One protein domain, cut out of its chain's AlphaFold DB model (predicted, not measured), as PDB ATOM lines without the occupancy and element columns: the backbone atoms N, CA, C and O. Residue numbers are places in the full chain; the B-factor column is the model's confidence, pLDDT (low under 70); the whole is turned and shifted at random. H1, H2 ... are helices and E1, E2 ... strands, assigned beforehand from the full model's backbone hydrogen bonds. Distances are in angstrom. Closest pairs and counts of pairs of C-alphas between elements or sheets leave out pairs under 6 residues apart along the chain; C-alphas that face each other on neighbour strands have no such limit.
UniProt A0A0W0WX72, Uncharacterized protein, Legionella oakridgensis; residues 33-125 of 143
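Overview. This is residues 33 to 125 of the 143 residues of an uncharacterized protein of Legionella oakridgensis (UniProt A0A0W0WX72). A strongly twisted sheet of four strands has helices H2 and H3 packed over one face, and the short helix H1 lies at one end. After the last strand, residues 110 to 125 loop away and fold back to E3. The printed part has 93 residues, in the order H1 H2 E1 E2 H3 E3 E4; the sheet order is E1 E2 E4 E3, antiparallel. The class is mixed; the whole is compact, with a radius of gyration of the C-alphas of 12.5 A and spans of 38 by 32 by 19 A.

Along the chain. H1, residues 33 to 37, begins at C-alpha 33 (39.136, 133.813, 15.314). H2 is 43 to 50, 10.3 A; E1 is 55 to 61, 19.1 A; E2 is 66 to 72, 19.8 A. H3 is 79 to 93, 20.9 A; E3 is 95 to 102, 23.4 A. E4, 105 to 109, 13.5 A, ends at C-alpha 109 (32.556, 138.253, 32.406).

Arrangement. H1 only grazes the sheet, with residues 34 to 37. Two layers: H2 and H3 are on one face, at heights of 8.1 A and 7.9 A over the sheet. They touch, closest C-alphas Leu 46 and Tyr 89, 7.3 A, at a steep tilt of 55 degrees. E1 and E2 form a hairpin, N 57 to O 70 2.9 A; E2 and E4 pair by N 71 to O 106, 2.8 A; E3 and E4 form a hairpin, N 107 to O 100 2.8 A. E2, H3, E3 is a split strand-helix-strand unit, E4 between its strands, with a right-handed crossover. In H1, H2 and H3 every O i to N i+4 pair is within hydrogen-bond range.

Size, cuts and confidence. The C-alphas farthest apart, Ser 36 and Ser 75, are 38.4 A apart. The printed part has no cut and no long link. Confidence is under 70 at residue 64 and residues 114 to 120.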
ATOM      1  N   LYS A  33      38.087 132.840  15.613       92.00
ATOM      2  CA  LYS A  33      39.136 133.813  15.314       92.00
ATOM      3  C   LYS A  33      39.366 134.780  16.477       92.00
ATOM      4  O   LYS A  33      40.513 135.093  16.780       92.00
ATOM      5  N   SER A  34      38.311 135.239  17.153       93.06
ATOM      6  CA  SER A  34      38.450 136.145  18.302       93.06
ATOM      7  C   SER A  34      39.170 135.465  19.460       93.06
ATOM      8  O   SER A  34      40.114 136.035  19.999       93.06
ATOM      9  N   LEU A  35      38.755 134.238  19.794       92.62
ATOM     10  CA  LEU A  35      39.337 133.427  20.867       92.62
ATOM     11  C   LEU A  35      40.814 133.103  20.625       92.62
ATOM     12  O   LEU A  35      41.588 133.050  21.574       92.62
ATOM     13  N   SER A  36      41.205 132.879  19.368       94.62
ATOM     14  CA  SER A  36      42.597 132.578  19.011       94.62
ATOM     15  C   SER A  36      43.483 133.820  18.884       94.62
ATOM     16  O   SER A  36      44.691 133.727  19.086       94.62
ATOM     17  N   THR A  37      42.909 134.981  18.552       96.06
ATOM     18  CA  THR A  37      43.670 136.216  18.285       96.06
ATOM     19  C   THR A  37      43.825 137.093  19.524       96.06
ATOM     20  O   THR A  37      44.864 137.723  19.713       96.06
ATOM     21  N   TYR A  38      42.787 137.177  20.355       96.31
ATOM     22  CA  TYR A  38      42.722 138.117  21.467       96.31
ATOM     23  C   TYR A  38      42.718 137.373  22.796       96.31
ATOM     24  O   TYR A  38      42.112 136.316  22.935       96.31
ATOM     25  N   LYS A  39      43.361 137.959  23.803       96.94
ATOM     26  CA  LYS A  39      43.244 137.495  25.190       96.94
ATOM     27  C   LYS A  39      41.927 137.962  25.810       96.94
ATOM     28  O   LYS A  39      41.332 138.934  25.343       96.94
ATOM     29  N   VAL A  40      41.515 137.333  26.906       96.50
ATOM     30  CA  VAL A  40      40.423 137.850  27.744       96.50
ATOM     31  C   VAL A  40      40.818 139.220  28.324       96.50
ATOM     32  O   VAL A  40      41.977 139.440  28.685       96.50
ATOM     33  N   CYS A  41      39.877 140.162  28.379       97.44
ATOM     34  CA  CYS A  41      40.074 141.472  28.998       97.44
ATOM     35  C   CYS A  41      40.251 141.366  30.518       97.44
ATOM     36  O   CYS A  41      39.660 140.501  31.159       97.44
ATOM     37  N   ASN A  42      40.979 142.312  31.118       97.44
ATOM     38  CA  ASN A  42      40.965 142.481  32.569       97.44
ATOM     39  C   ASN A  42      39.611 143.074  32.998       97.44
ATOM     40  O   ASN A  42      39.412 144.291  32.999       97.44
ATOM     41  N   VAL A  43      38.656 142.204  33.329       95.50
ATOM     42  CA  VAL A  43      37.283 142.617  33.650       95.50
ATOM     43  C   VAL A  43      37.196 143.429  34.939       95.50
ATOM     44  O   VAL A  43      36.308 144.268  35.056       95.50
ATOM     45  N   GLN A  44      38.123 143.238  35.881       96.56
ATOM     46  CA  GLN A  44      38.176 144.021  37.114       96.56
ATOM     47  C   GLN A  44      38.585 145.470  36.834       96.56
ATOM     48  O   GLN A  44      37.948 146.394  37.337       96.56
ATOM     49  N   GLU A  45      39.614 145.681  36.012       97.38
ATOM     50  CA  GLU A  45      40.043 147.027  35.613       97.38
ATOM     51  C   GLU A  45      38.935 147.749  34.832       97.38
ATOM     52  O   GLU A  45      38.617 148.904  35.121       97.38
ATOM     53  N   LEU A  46      38.293 147.050  33.889       97.19
ATOM     54  CA  LEU A  46      37.148 147.587  33.157       97.19
ATOM     55  C   LEU A  46      36.000 147.960  34.109       97.19
ATOM     56  O   LEU A  46      35.472 149.068  34.029       97.19
ATOM     57  N   ALA A  47      35.640 147.077  35.043       96.19
ATOM     58  CA  ALA A  47      34.604 147.332  36.042       96.19
ATOM     59  C   ALA A  47      34.915 148.572  36.901       96.19
ATOM     60  O   ALA A  47      34.031 149.394  37.137       96.19
ATOM     61  N   GLN A  48      36.173 148.756  37.312       96.38
ATOM     62  CA  GLN A  48      36.613 149.950  38.043       96.38
ATOM     63  C   GLN A  48      36.508 151.225  37.197       96.38
ATOM     64  O   GLN A  48      36.083 152.265  37.702       96.38
ATOM     65  N   ALA A  49      36.869 151.164  35.912       95.25
ATOM     66  CA  ALA A  49      36.750 152.302  35.005       95.25
ATOM     67  C   ALA A  49      35.282 152.713  34.803       95.25
ATOM     68  O   ALA A  49      34.957 153.899  34.893       95.25
ATOM     69  N   LEU A  50      34.398 151.735  34.602       94.25
ATOM     70  CA  LEU A  50      32.956 151.938  34.456       94.25
ATOM     71  C   LEU A  50      32.302 152.429  35.755       94.25
ATOM     72  O   LEU A  50      31.376 153.237  35.708       94.25
ATOM     73  N   GLY A  51      32.830 152.031  36.916       92.94
ATOM     74  CA  GLY A  51      32.379 152.481  38.238       92.94
ATOM     75  C   GLY A  51      32.452 153.996  38.468       92.94
ATOM     76  O   GLY A  51      31.867 154.500  39.419       92.94
ATOM     77  N   LYS A  52      33.131 154.746  37.587       91.44
ATOM     78  CA  LYS A  52      33.150 156.218  37.613       91.44
ATOM     79  C   LYS A  52      31.841 156.853  37.133       91.44
ATOM     80  O   LYS A  52      31.603 158.020  37.423       91.44
ATOM     81  N   GLN A  53      31.041 156.120  36.360       89.69
ATOM     82  CA  GLN A  53      29.811 156.621  35.731       89.69
ATOM     83  C   GLN A  53      28.593 155.739  36.020       89.69
ATOM     84  O   GLN A  53      27.462 156.214  35.972       89.69
ATOM     85  N   PHE A  54      28.818 154.462  36.326       91.31
ATOM     86  CA  PHE A  54      27.779 153.462  36.527       91.31
ATOM     87  C   PHE A  54      27.892 152.824  37.913       91.31
ATOM     88  O   PHE A  54      28.962 152.780  38.515       91.31
ATOM     89  N   ASN A  55      26.787 152.260  38.396       92.50
ATOM     90  CA  ASN A  55      26.786 151.411  39.580       92.50
ATOM     91  C   ASN A  55      27.254 150.010  39.185       92.50
ATOM     92  O   ASN A  55      26.597 149.345  38.378       92.50
ATOM     93  N   VAL A  56      28.371 149.562  39.759       94.06
ATOM     94  CA  VAL A  56      29.000 148.282  39.421       94.06
ATOM     95  C   VAL A  56      29.009 147.362  40.637       94.06
ATOM     96  O   VAL A  56      29.484 147.742  41.704       94.06
ATOM     97  N   PHE A  57      28.499 146.142  40.472       93.62
ATOM     98  CA  PHE A  57      28.416 145.134  41.527       93.62
ATOM     99  C   PHE A  57      29.097 143.851  41.077       93.62
ATOM    100  O   PHE A  57      28.821 143.349  39.990       93.62
ATOM    101  N   TYR A  58      29.962 143.303  41.921       94.00
ATOM    102  CA  TYR A  58      30.535 141.984  41.694       94.00
ATOM    103  C   TYR A  58      29.558 140.903  42.158       94.00
ATOM    104  O   TYR A  58      29.034 140.979  43.268       94.00
ATOM    105  N   MET A  59      29.330 139.902  41.314       89.94
ATOM    106  CA  MET A  59      28.452 138.772  41.589       89.94
ATOM    107  C   MET A  59      29.229 137.470  41.484       89.94
ATOM    108  O   MET A  59      29.920 137.217  40.494       89.94
ATOM    109  N   THR A  60      29.073 136.633  42.501       88.94
ATOM    110  CA  THR A  60      29.574 135.263  42.499       88.94
ATOM    111  C   THR A  60      28.471 134.309  42.060       88.94
ATOM    112  O   THR A  60      27.351 134.376  42.566       88.94
ATOM    113  N   ASP A  61      28.779 133.413  41.122       79.94
ATOM    114  CA  ASP A  61      27.832 132.406  40.637       79.94
ATOM    115  C   ASP A  61      28.477 131.018  40.662       79.94
ATOM    116  O   ASP A  61      29.189 130.582  39.753       79.94
ATOM    117  N   SER A  62      28.238 130.313  41.768       78.50
ATOM    118  CA  SER A  62      28.758 128.965  41.986       78.50
ATOM    119  C   SER A  62      28.099 127.921  41.083       78.50
ATOM    120  O   SER A  62      28.726 126.900  40.797       78.50
ATOM    121  N   LEU A  63      26.873 128.172  40.609       74.25
ATOM    122  CA  LEU A  63      26.162 127.277  39.695       74.25
ATOM    123  C   LEU A  63      26.755 127.376  38.290       74.25
ATOM    124  O   LEU A  63      27.008 126.356  37.652       74.25
ATOM    125  N   ALA A  64      27.038 128.600  37.844       69.25
ATOM    126  CA  ALA A  64      27.676 128.864  36.561       69.25
ATOM    127  C   ALA A  64      29.198 128.619  36.576       69.25
ATOM    128  O   ALA A  64      29.808 128.516  35.515       69.25
ATOM    129  N   LYS A  65      29.805 128.471  37.765       79.56
ATOM    130  CA  LYS A  65      31.250 128.267  37.993       79.56
ATOM    131  C   LYS A  65      32.136 129.424  37.510       79.56
ATOM    132  O   LYS A  65      33.326 129.229  37.271       79.56
ATOM    133  N   TYR A  66      31.586 130.630  37.401       83.00
ATOM    134  CA  TYR A  66      32.349 131.849  37.130       83.00
ATOM    135  C   TYR A  66      31.696 133.056  37.806       83.00
ATOM    136  O   TYR A  66      30.539 133.019  38.213       83.00
ATOM    137  N   ASN A  67      32.456 134.141  37.921       89.12
ATOM    138  CA  ASN A  67      31.989 135.390  38.513       89.12
ATOM    139  C   ASN A  67      31.829 136.458  37.429       89.12
ATOM    140  O   ASN A  67      32.488 136.404  36.388       89.12
ATOM    141  N   TYR A  68      30.965 137.439  37.669       92.00
ATOM    142  CA  TYR A  68      30.688 138.503  36.708       92.00
ATOM    143  C   TYR A  68      30.397 139.831  37.402       92.00
ATOM    144  O   TYR A  68      30.099 139.882  38.594       92.00
ATOM    145  N   TYR A  69      30.475 140.921  36.643       93.81
ATOM    146  CA  TYR A  69      30.093 142.248  37.120       93.81
ATOM    147  C   TYR A  69      28.745 142.652  36.535       93.81
ATOM    148  O   TYR A  69      28.557 142.602  35.321       93.81
ATOM    149  N   LEU A  70      27.829 143.078  37.401       93.00
ATOM    150  CA  LEU A  70      26.589 143.754  37.037       93.00
ATOM    151  C   LEU A  70      26.839 145.249  36.940       93.00
ATOM    152  O   LEU A  70      27.374 145.847  37.868       93.00
ATOM    153  N   ILE A  71      26.378 145.860  35.859       93.19
ATOM    154  CA  ILE A  71      26.502 147.292  35.625       93.19
ATOM    155  C   ILE A  71      25.104 147.866  35.426       93.19
ATOM    156  O   ILE A  71      24.341 147.409  34.571       93.19
ATOM    157  N   ARG A  72      24.757 148.862  36.240       90.38
ATOM    158  CA  ARG A  72      23.466 149.557  36.223       90.38
ATOM    159  C   ARG A  72      23.691 151.056  36.147       90.38
ATOM    160  O   ARG A  72      24.683 151.563  36.659       90.38
ATOM    161  N   ASN A  73      22.740 151.778  35.570       81.62
ATOM    162  CA  ASN A  73      22.737 153.234  35.669       81.62
ATOM    163  C   ASN A  73      21.954 153.686  36.911       81.62
ATOM    164  O   ASN A  73      21.085 152.958  37.394       81.62
ATOM    165  N   SER A  74      22.264 154.868  37.438       71.88
ATOM    166  CA  SER A  74      21.606 155.418  38.630       71.88
ATOM    167  C   SER A  74      20.163 155.866  38.372       71.88
ATOM    168  O   SER A  74      19.364 155.897  39.302       71.88
ATOM    169  N   SER A  75      19.819 156.170  37.116       73.94
ATOM    170  CA  SER A  75      18.487 156.626  36.700       73.94
ATOM    171  C   SER A  75      17.865 155.724  35.626       73.94
ATOM    172  O   SER A  75      16.935 154.975  35.911       73.94
ATOM    173  N   ALA A  76      18.394 155.751  34.399       72.75
ATOM    174  CA  ALA A  76      17.931 154.958  33.258       72.75
ATOM    175  C   ALA A  76      19.123 154.393  32.481       72.75
ATOM    176  O   ALA A  76      20.080 155.110  32.188       72.75
ATOM    177  N   MET A  77      19.111 153.095  32.163       72.25
ATOM    178  CA  MET A  77      20.251 152.468  31.493       72.25
ATOM    179  C   MET A  77      20.384 152.960  30.052       72.25
ATOM    180  O   MET A  77      19.505 152.724  29.229       72.25
ATOM    181  N   ASN A  78      21.524 153.576  29.742       82.69
ATOM    182  CA  ASN A  78      21.964 153.772  28.369       82.69
ATOM    183  C   ASN A  78      22.922 152.627  28.008       82.69
ATOM    184  O   ASN A  78      24.131 152.717  28.222       82.69
ATOM    185  N   ALA A  79      22.355 151.511  27.543       82.19
ATOM    186  CA  ALA A  79      23.123 150.312  27.217       82.19
ATOM    187  C   ALA A  79      24.094 150.539  26.048       82.19
ATOM    188  O   ALA A  79      25.162 149.928  26.026       82.19
ATOM    189  N   ASP A  80      23.758 151.441  25.124       84.88
ATOM    190  CA  ASP A  80      24.600 151.773  23.975       84.88
ATOM    191  C   ASP A  80      25.856 152.534  24.399       84.88
ATOM    192  O   ASP A  80      26.952 152.191  23.962       84.88
ATOM    193  N   GLU A  81      25.724 153.514  25.295       88.25
ATOM    194  CA  GLU A  81      26.877 154.242  25.837       88.25
ATOM    195  C   GLU A  81      27.790 153.314  26.641       88.25
ATOM    196  O   GLU A  81      29.008 153.324  26.464       88.25
ATOM    197  N   LEU A  82      27.215 152.440  27.472       91.31
ATOM    198  CA  LEU A  82      28.007 151.464  28.213       91.31
ATOM    199  C   LEU A  82      28.744 150.498  27.274       91.31
ATOM    200  O   LEU A  82      29.926 150.199  27.472       91.31
ATOM    201  N   ARG A  83      28.055 150.012  26.235       91.25
ATOM    202  CA  ARG A  83      28.638 149.132  25.218       91.25
ATOM    203  C   ARG A  83      29.738 149.839  24.437       91.25
ATOM    204  O   ARG A  83      30.766 149.221  24.184       91.25
ATOM    205  N   LYS A  84      29.563 151.121  24.112       91.88
ATOM    206  CA  LYS A  84      30.582 151.948  23.465       91.88
ATOM    207  C   LYS A  84      31.833 152.062  24.336       91.88
ATOM    208  O   LYS A  84      32.897 151.676  23.877       91.88
ATOM    209  N   GLN A  85      31.708 152.470  25.600       93.62
ATOM    210  CA  GLN A  85      32.857 152.565  26.519       93.62
ATOM    211  C   GLN A  85      33.567 151.218  26.707       93.62
ATOM    212  O   GLN A  85      34.795 151.142  26.775       93.62
ATOM    213  N   THR A  86      32.792 150.133  26.749       95.38
ATOM    214  CA  THR A  86      33.328 148.770  26.806       95.38
ATOM    215  C   THR A  86      34.097 148.415  25.533       95.38
ATOM    216  O   THR A  86      35.198 147.873  25.613       95.38
ATOM    217  N   CYS A  87      33.559 148.753  24.360       95.94
ATOM    218  CA  CYS A  87      34.229 148.540  23.082       95.94
ATOM    219  C   CYS A  87      35.494 149.394  22.923       95.94
ATOM    220  O   CYS A  87      36.502 148.874  22.448       95.94
ATOM    221  N   ASP A  88      35.486 150.645  23.387       95.50
ATOM    222  CA  ASP A  88      36.669 151.512  23.404       95.50
ATOM    223  C   ASP A  88      37.789 150.877  24.246       95.50
ATOM    224  O   ASP A  88      38.947 150.818  23.822       95.50
ATOM    225  N   TYR A  89      37.449 150.333  25.423       96.69
ATOM    226  CA  TYR A  89      38.401 149.601  26.263       96.69
ATOM    227  C   TYR A  89      38.923 148.337  25.565       96.69
ATOM    228  O   TYR A  89      40.130 148.093  25.561       96.69
ATOM    229  N   ILE A  90      38.036 147.548  24.955       97.19
ATOM    230  CA  ILE A  90      38.377 146.328  24.208       97.19
ATOM    231  C   ILE A  90      39.383 146.618  23.095       97.19
ATOM    232  O   ILE A  90      40.390 145.922  22.971       97.19
ATOM    233  N   LEU A  91      39.125 147.656  22.302       95.50
ATOM    234  CA  LEU A  91      39.964 148.024  21.168       95.50
ATOM    235  C   LEU A  91      41.299 148.600  21.622       95.50
ATOM    236  O   LEU A  91      42.339 148.226  21.085       95.50
ATOM    237  N   LYS A  92      41.296 149.436  22.665       95.81
ATOM    238  CA  LYS A  92      42.527 149.961  23.265       95.81
ATOM    239  C   LYS A  92      43.437 148.847  23.789       95.81
ATOM    240  O   LYS A  92      44.656 148.952  23.677       95.81
ATOM    241  N   ASN A  93      42.858 147.800  24.373       97.06
ATOM    242  CA  ASN A  93      43.602 146.735  25.047       97.06
ATOM    243  C   ASN A  93      43.770 145.457  24.208       97.06
ATOM    244  O   ASN A  93      44.391 144.506  24.687       97.06
ATOM    245  N   ASN A  94      43.241 145.428  22.978       96.25
ATOM    246  CA  ASN A  94      43.250 144.267  22.083       96.25
ATOM    247  C   ASN A  94      42.822 142.966  22.792       96.25
ATOM    248  O   ASN A  94      43.549 141.969  22.797       96.25
ATOM    249  N   CYS A  95      41.653 142.989  23.432       97.44
ATOM    250  CA  CYS A  95      41.134 141.877  24.232       97.44
ATOM    251  C   CYS A  95      39.669 141.557  23.896       97.44
ATOM    252  O   CYS A  95      39.022 142.312  23.182       97.44
ATOM    253  N   TYR A  96      39.127 140.447  24.390       96.50
ATOM    254  CA  TYR A  96      37.701 140.121  24.280       96.50
ATOM    255  C   TYR A  96      37.077 139.886  25.659       96.50
ATOM    256  O   TYR A  96      37.775 139.598  26.630       96.50
ATOM    257  N   LEU A  97      35.753 139.974  25.752       96.19
ATOM    258  CA  LEU A  97      35.002 139.545  26.936       96.19
ATOM    259  C   LEU A  97      33.625 139.014  26.550       96.19
ATOM    260  O   LEU A  97      33.148 139.228  25.430       96.19
ATOM    261  N   PHE A  98      32.974 138.348  27.498       93.69
ATOM    262  CA  PHE A  98      31.579 137.961  27.370       93.69
ATOM    263  C   PHE A  98      30.675 139.017  27.986       93.69
ATOM    264  O   PHE A  98      30.928 139.537  29.072       93.69
ATOM    265  N   TRP A  99      29.610 139.316  27.262       92.31
ATOM    266  CA  TRP A  99      28.642 140.348  27.559       92.31
ATOM    267  C   TRP A  99      27.233 139.757  27.574       92.31
ATOM    268  O   TRP A  99      26.897 138.859  26.797       92.31
ATOM    269  N   GLY A 100      26.387 140.297  28.445       88.69
ATOM    270  CA  GLY A 100      24.940 140.115  28.416       88.69
ATOM    271  C   GLY A 100      24.241 141.396  28.856       88.69
ATOM    272  O   GLY A 100      24.832 142.238  29.533       88.69
ATOM    273  N   ASN A 101      22.978 141.559  28.482       85.44
ATOM    274  CA  ASN A 101      22.141 142.625  29.012       85.44
ATOM    275  C   ASN A 101      20.691 142.160  29.118       85.44
ATOM    276  O   ASN A 101      20.181 141.506  28.214       85.44
ATOM    277  N   VAL A 102      20.025 142.550  30.201       80.31
ATOM    278  CA  VAL A 102      18.588 142.345  30.402       80.31
ATOM    279  C   VAL A 102      18.006 143.621  30.966       80.31
ATOM    280  O   VAL A 102      18.476 144.121  31.990       80.31
ATOM    281  N   ALA A 103      16.978 144.139  30.294       80.00
ATOM    282  CA  ALA A 103      16.339 145.402  30.640       80.00
ATOM    283  C   ALA A 103      17.375 146.522  30.871       80.00
ATOM    284  O   ALA A 103      18.016 146.975  29.926       80.00
ATOM    285  N   ASN A 104      17.549 146.951  32.123       78.75
ATOM    286  CA  ASN A 104      18.417 148.045  32.550       78.75
ATOM    287  C   ASN A 104      19.708 147.580  33.264       78.75
ATOM    288  O   ASN A 104      20.298 148.345  34.036       78.75
ATOM    289  N   ILE A 105      20.146 146.343  33.014       86.81
ATOM    290  CA  ILE A 105      21.350 145.753  33.603       86.81
ATOM    291  C   ILE A 105      22.240 145.183  32.496       86.81
ATOM    292  O   ILE A 105      21.777 144.398  31.669       86.81
ATOM    293  N   ALA A 106      23.526 145.531  32.512       91.31
ATOM    294  CA  ALA A 106      24.563 144.859  31.730       91.31
ATOM    295  C   ALA A 106      25.390 143.941  32.619       91.31
ATOM    296  O   ALA A 106      25.498 144.139  33.829       91.31
ATOM    297  N   MET A 107      25.986 142.940  31.991       92.00
ATOM    298  CA  MET A 107      26.772 141.911  32.641       92.00
ATOM    299  C   MET A 107      28.040 141.691  31.832       92.00
ATOM    300  O   MET A 107      27.955 141.471  30.624       92.00
ATOM    301  N   ILE A 108      29.198 141.726  32.488       94.56
ATOM    302  CA  ILE A 108      30.489 141.415  31.862       94.56
ATOM    303  C   ILE A 108      31.204 140.297  32.613       94.56
ATOM    304  O   ILE A 108      31.196 140.262  33.846       94.56
ATOM    305  N   ALA A 109      31.825 139.390  31.863       94.25
ATOM    306  CA  ALA A 109      32.556 138.253  32.406       94.25
ATOM    307  C   ALA A 109      33.710 137.809  31.503       94.25
ATOM    308  O   ALA A 109      33.763 138.111  30.309       94.25
ATOM    309  N   GLU A 110      34.609 137.031  32.097       93.38
ATOM    310  CA  GLU A 110      35.714 136.361  31.406       93.38
ATOM    311  C   GLU A 110      35.264 135.106  30.647       93.38
ATOM    312  O   GLU A 110      35.947 134.662  29.728       93.38
ATOM    313  N   GLN A 111      34.106 134.539  31.006       88.19
ATOM    314  CA  GLN A 111      33.592 133.277  30.469       88.19
ATOM    315  C   GLN A 111      32.145 133.408  29.986       88.19
ATOM    316  O   GLN A 111      31.376 134.232  30.487       88.19
ATOM    317  N   LYS A 112      31.782 132.582  28.998       84.44
ATOM    318  CA  LYS A 112      30.410 132.480  28.497       84.44
ATOM    319  C   LYS A 112      29.547 131.742  29.515       84.44
ATOM    320  O   LYS A 112      29.963 130.712  30.042       84.44
ATOM    321  N   ALA A 113      28.317 132.199  29.699       78.62
ATOM    322  CA  ALA A 113      27.306 131.449  30.424       78.62
ATOM    323  C   ALA A 113      27.062 130.075  29.786       78.62
ATOM    324  O   ALA A 113      26.827 129.977  28.577       78.62
ATOM    325  N   ALA A 114      27.102 129.020  30.606       65.75
ATOM    326  CA  ALA A 114      26.891 127.646  30.155       65.75
ATOM    327  C   ALA A 114      25.454 127.427  29.653       65.75
ATOM    328  O   ALA A 114      25.257 126.790  28.622       65.75
ATOM    329  N   TRP A 115      24.461 127.981  30.354       56.22
ATOM    330  CA  TRP A 115      23.045 127.963  29.981       56.22
ATOM    331  C   TRP A 115      22.254 128.820  30.975       56.22
ATOM    332  O   TRP A 115      22.510 128.704  32.171       56.22
ATOM    333  N   PHE A 116      21.291 129.638  30.535       53.81
ATOM    334  CA  PHE A 116      20.281 130.204  31.442       53.81
ATOM    335  C   PHE A 116      18.943 130.439  30.718       53.81
ATOM    336  O   PHE A 116      18.942 131.015  29.630       53.81
ATOM    337  N   PRO A 117      17.799 130.056  31.318       46.62
ATOM    338  CA  PRO A 117      16.475 130.131  30.689       46.62
ATOM    339  C   PRO A 117      15.868 131.547  30.606       46.62
ATOM    340  O   PRO A 117      14.692 131.676  30.281       46.62
ATOM    341  N   ALA A 118      16.623 132.609  30.910       49.84
ATOM    342  CA  ALA A 118      16.061 133.951  31.062       49.84
ATOM    343  C   ALA A 118      17.005 135.103  30.663       49.84
ATOM    344  O   ALA A 118      16.962 136.132  31.315       49.84
ATOM    345  N   ASP A 119      17.883 134.962  29.658       59.19
ATOM    346  CA  ASP A 119      18.775 136.023  29.110       59.19
ATOM    347  C   ASP A 119      19.687 136.797  30.101       59.19
ATOM    348  O   ASP A 119      20.546 137.577  29.688       59.19
ATOM    349  N   THR A 120      19.594 136.554  31.411       65.00
ATOM    350  CA  THR A 120      20.269 137.280  32.498       65.00
ATOM    351  C   THR A 120      21.689 136.786  32.738       65.00
ATOM    352  O   THR A 120      22.114 136.645  33.879       65.00
ATOM    353  N   SER A 121      22.438 136.455  31.694       76.50
ATOM    354  CA  SER A 121      23.834 136.042  31.854       76.50
ATOM    355  C   SER A 121      24.677 136.479  30.656       76.50
ATOM    356  O   SER A 121      24.123 136.683  29.573       76.50
ATOM    357  N   PRO A 122      26.002 136.659  30.810       82.31
ATOM    358  CA  PRO A 122      26.888 136.951  29.688       82.31
ATOM    359  C   PRO A 122      26.868 135.837  28.634       82.31
ATOM    360  O   PRO A 122      27.460 134.776  28.826       82.31
ATOM    361  N   HIS A 123      26.177 136.056  27.515       82.75
ATOM    362  CA  HIS A 123      25.860 135.002  26.544       82.75
ATOM    363  C   HIS A 123      26.394 135.267  25.128       82.75
ATOM    364  O   HIS A 123      26.366 134.361  24.290       82.75
ATOM    365  N   TYR A 124      26.945 136.456  24.858       86.44
ATOM    366  CA  TYR A 124      27.613 136.768  23.592       86.44
ATOM    367  C   TYR A 124      28.958 137.472  23.794       86.44
ATOM    368  O   TYR A 124      29.264 137.959  24.874       86.44
ATOM    369  N   MET A 125      29.794 137.495  22.756       91.88
ATOM    370  CA  MET A 125      31.155 138.037  22.821       91.88
ATOM    371  C   MET A 125      31.241 139.456  22.251       91.88
ATOM    372  O   MET A 125      30.666 139.755  21.200       91.88
TER     373      MET A 125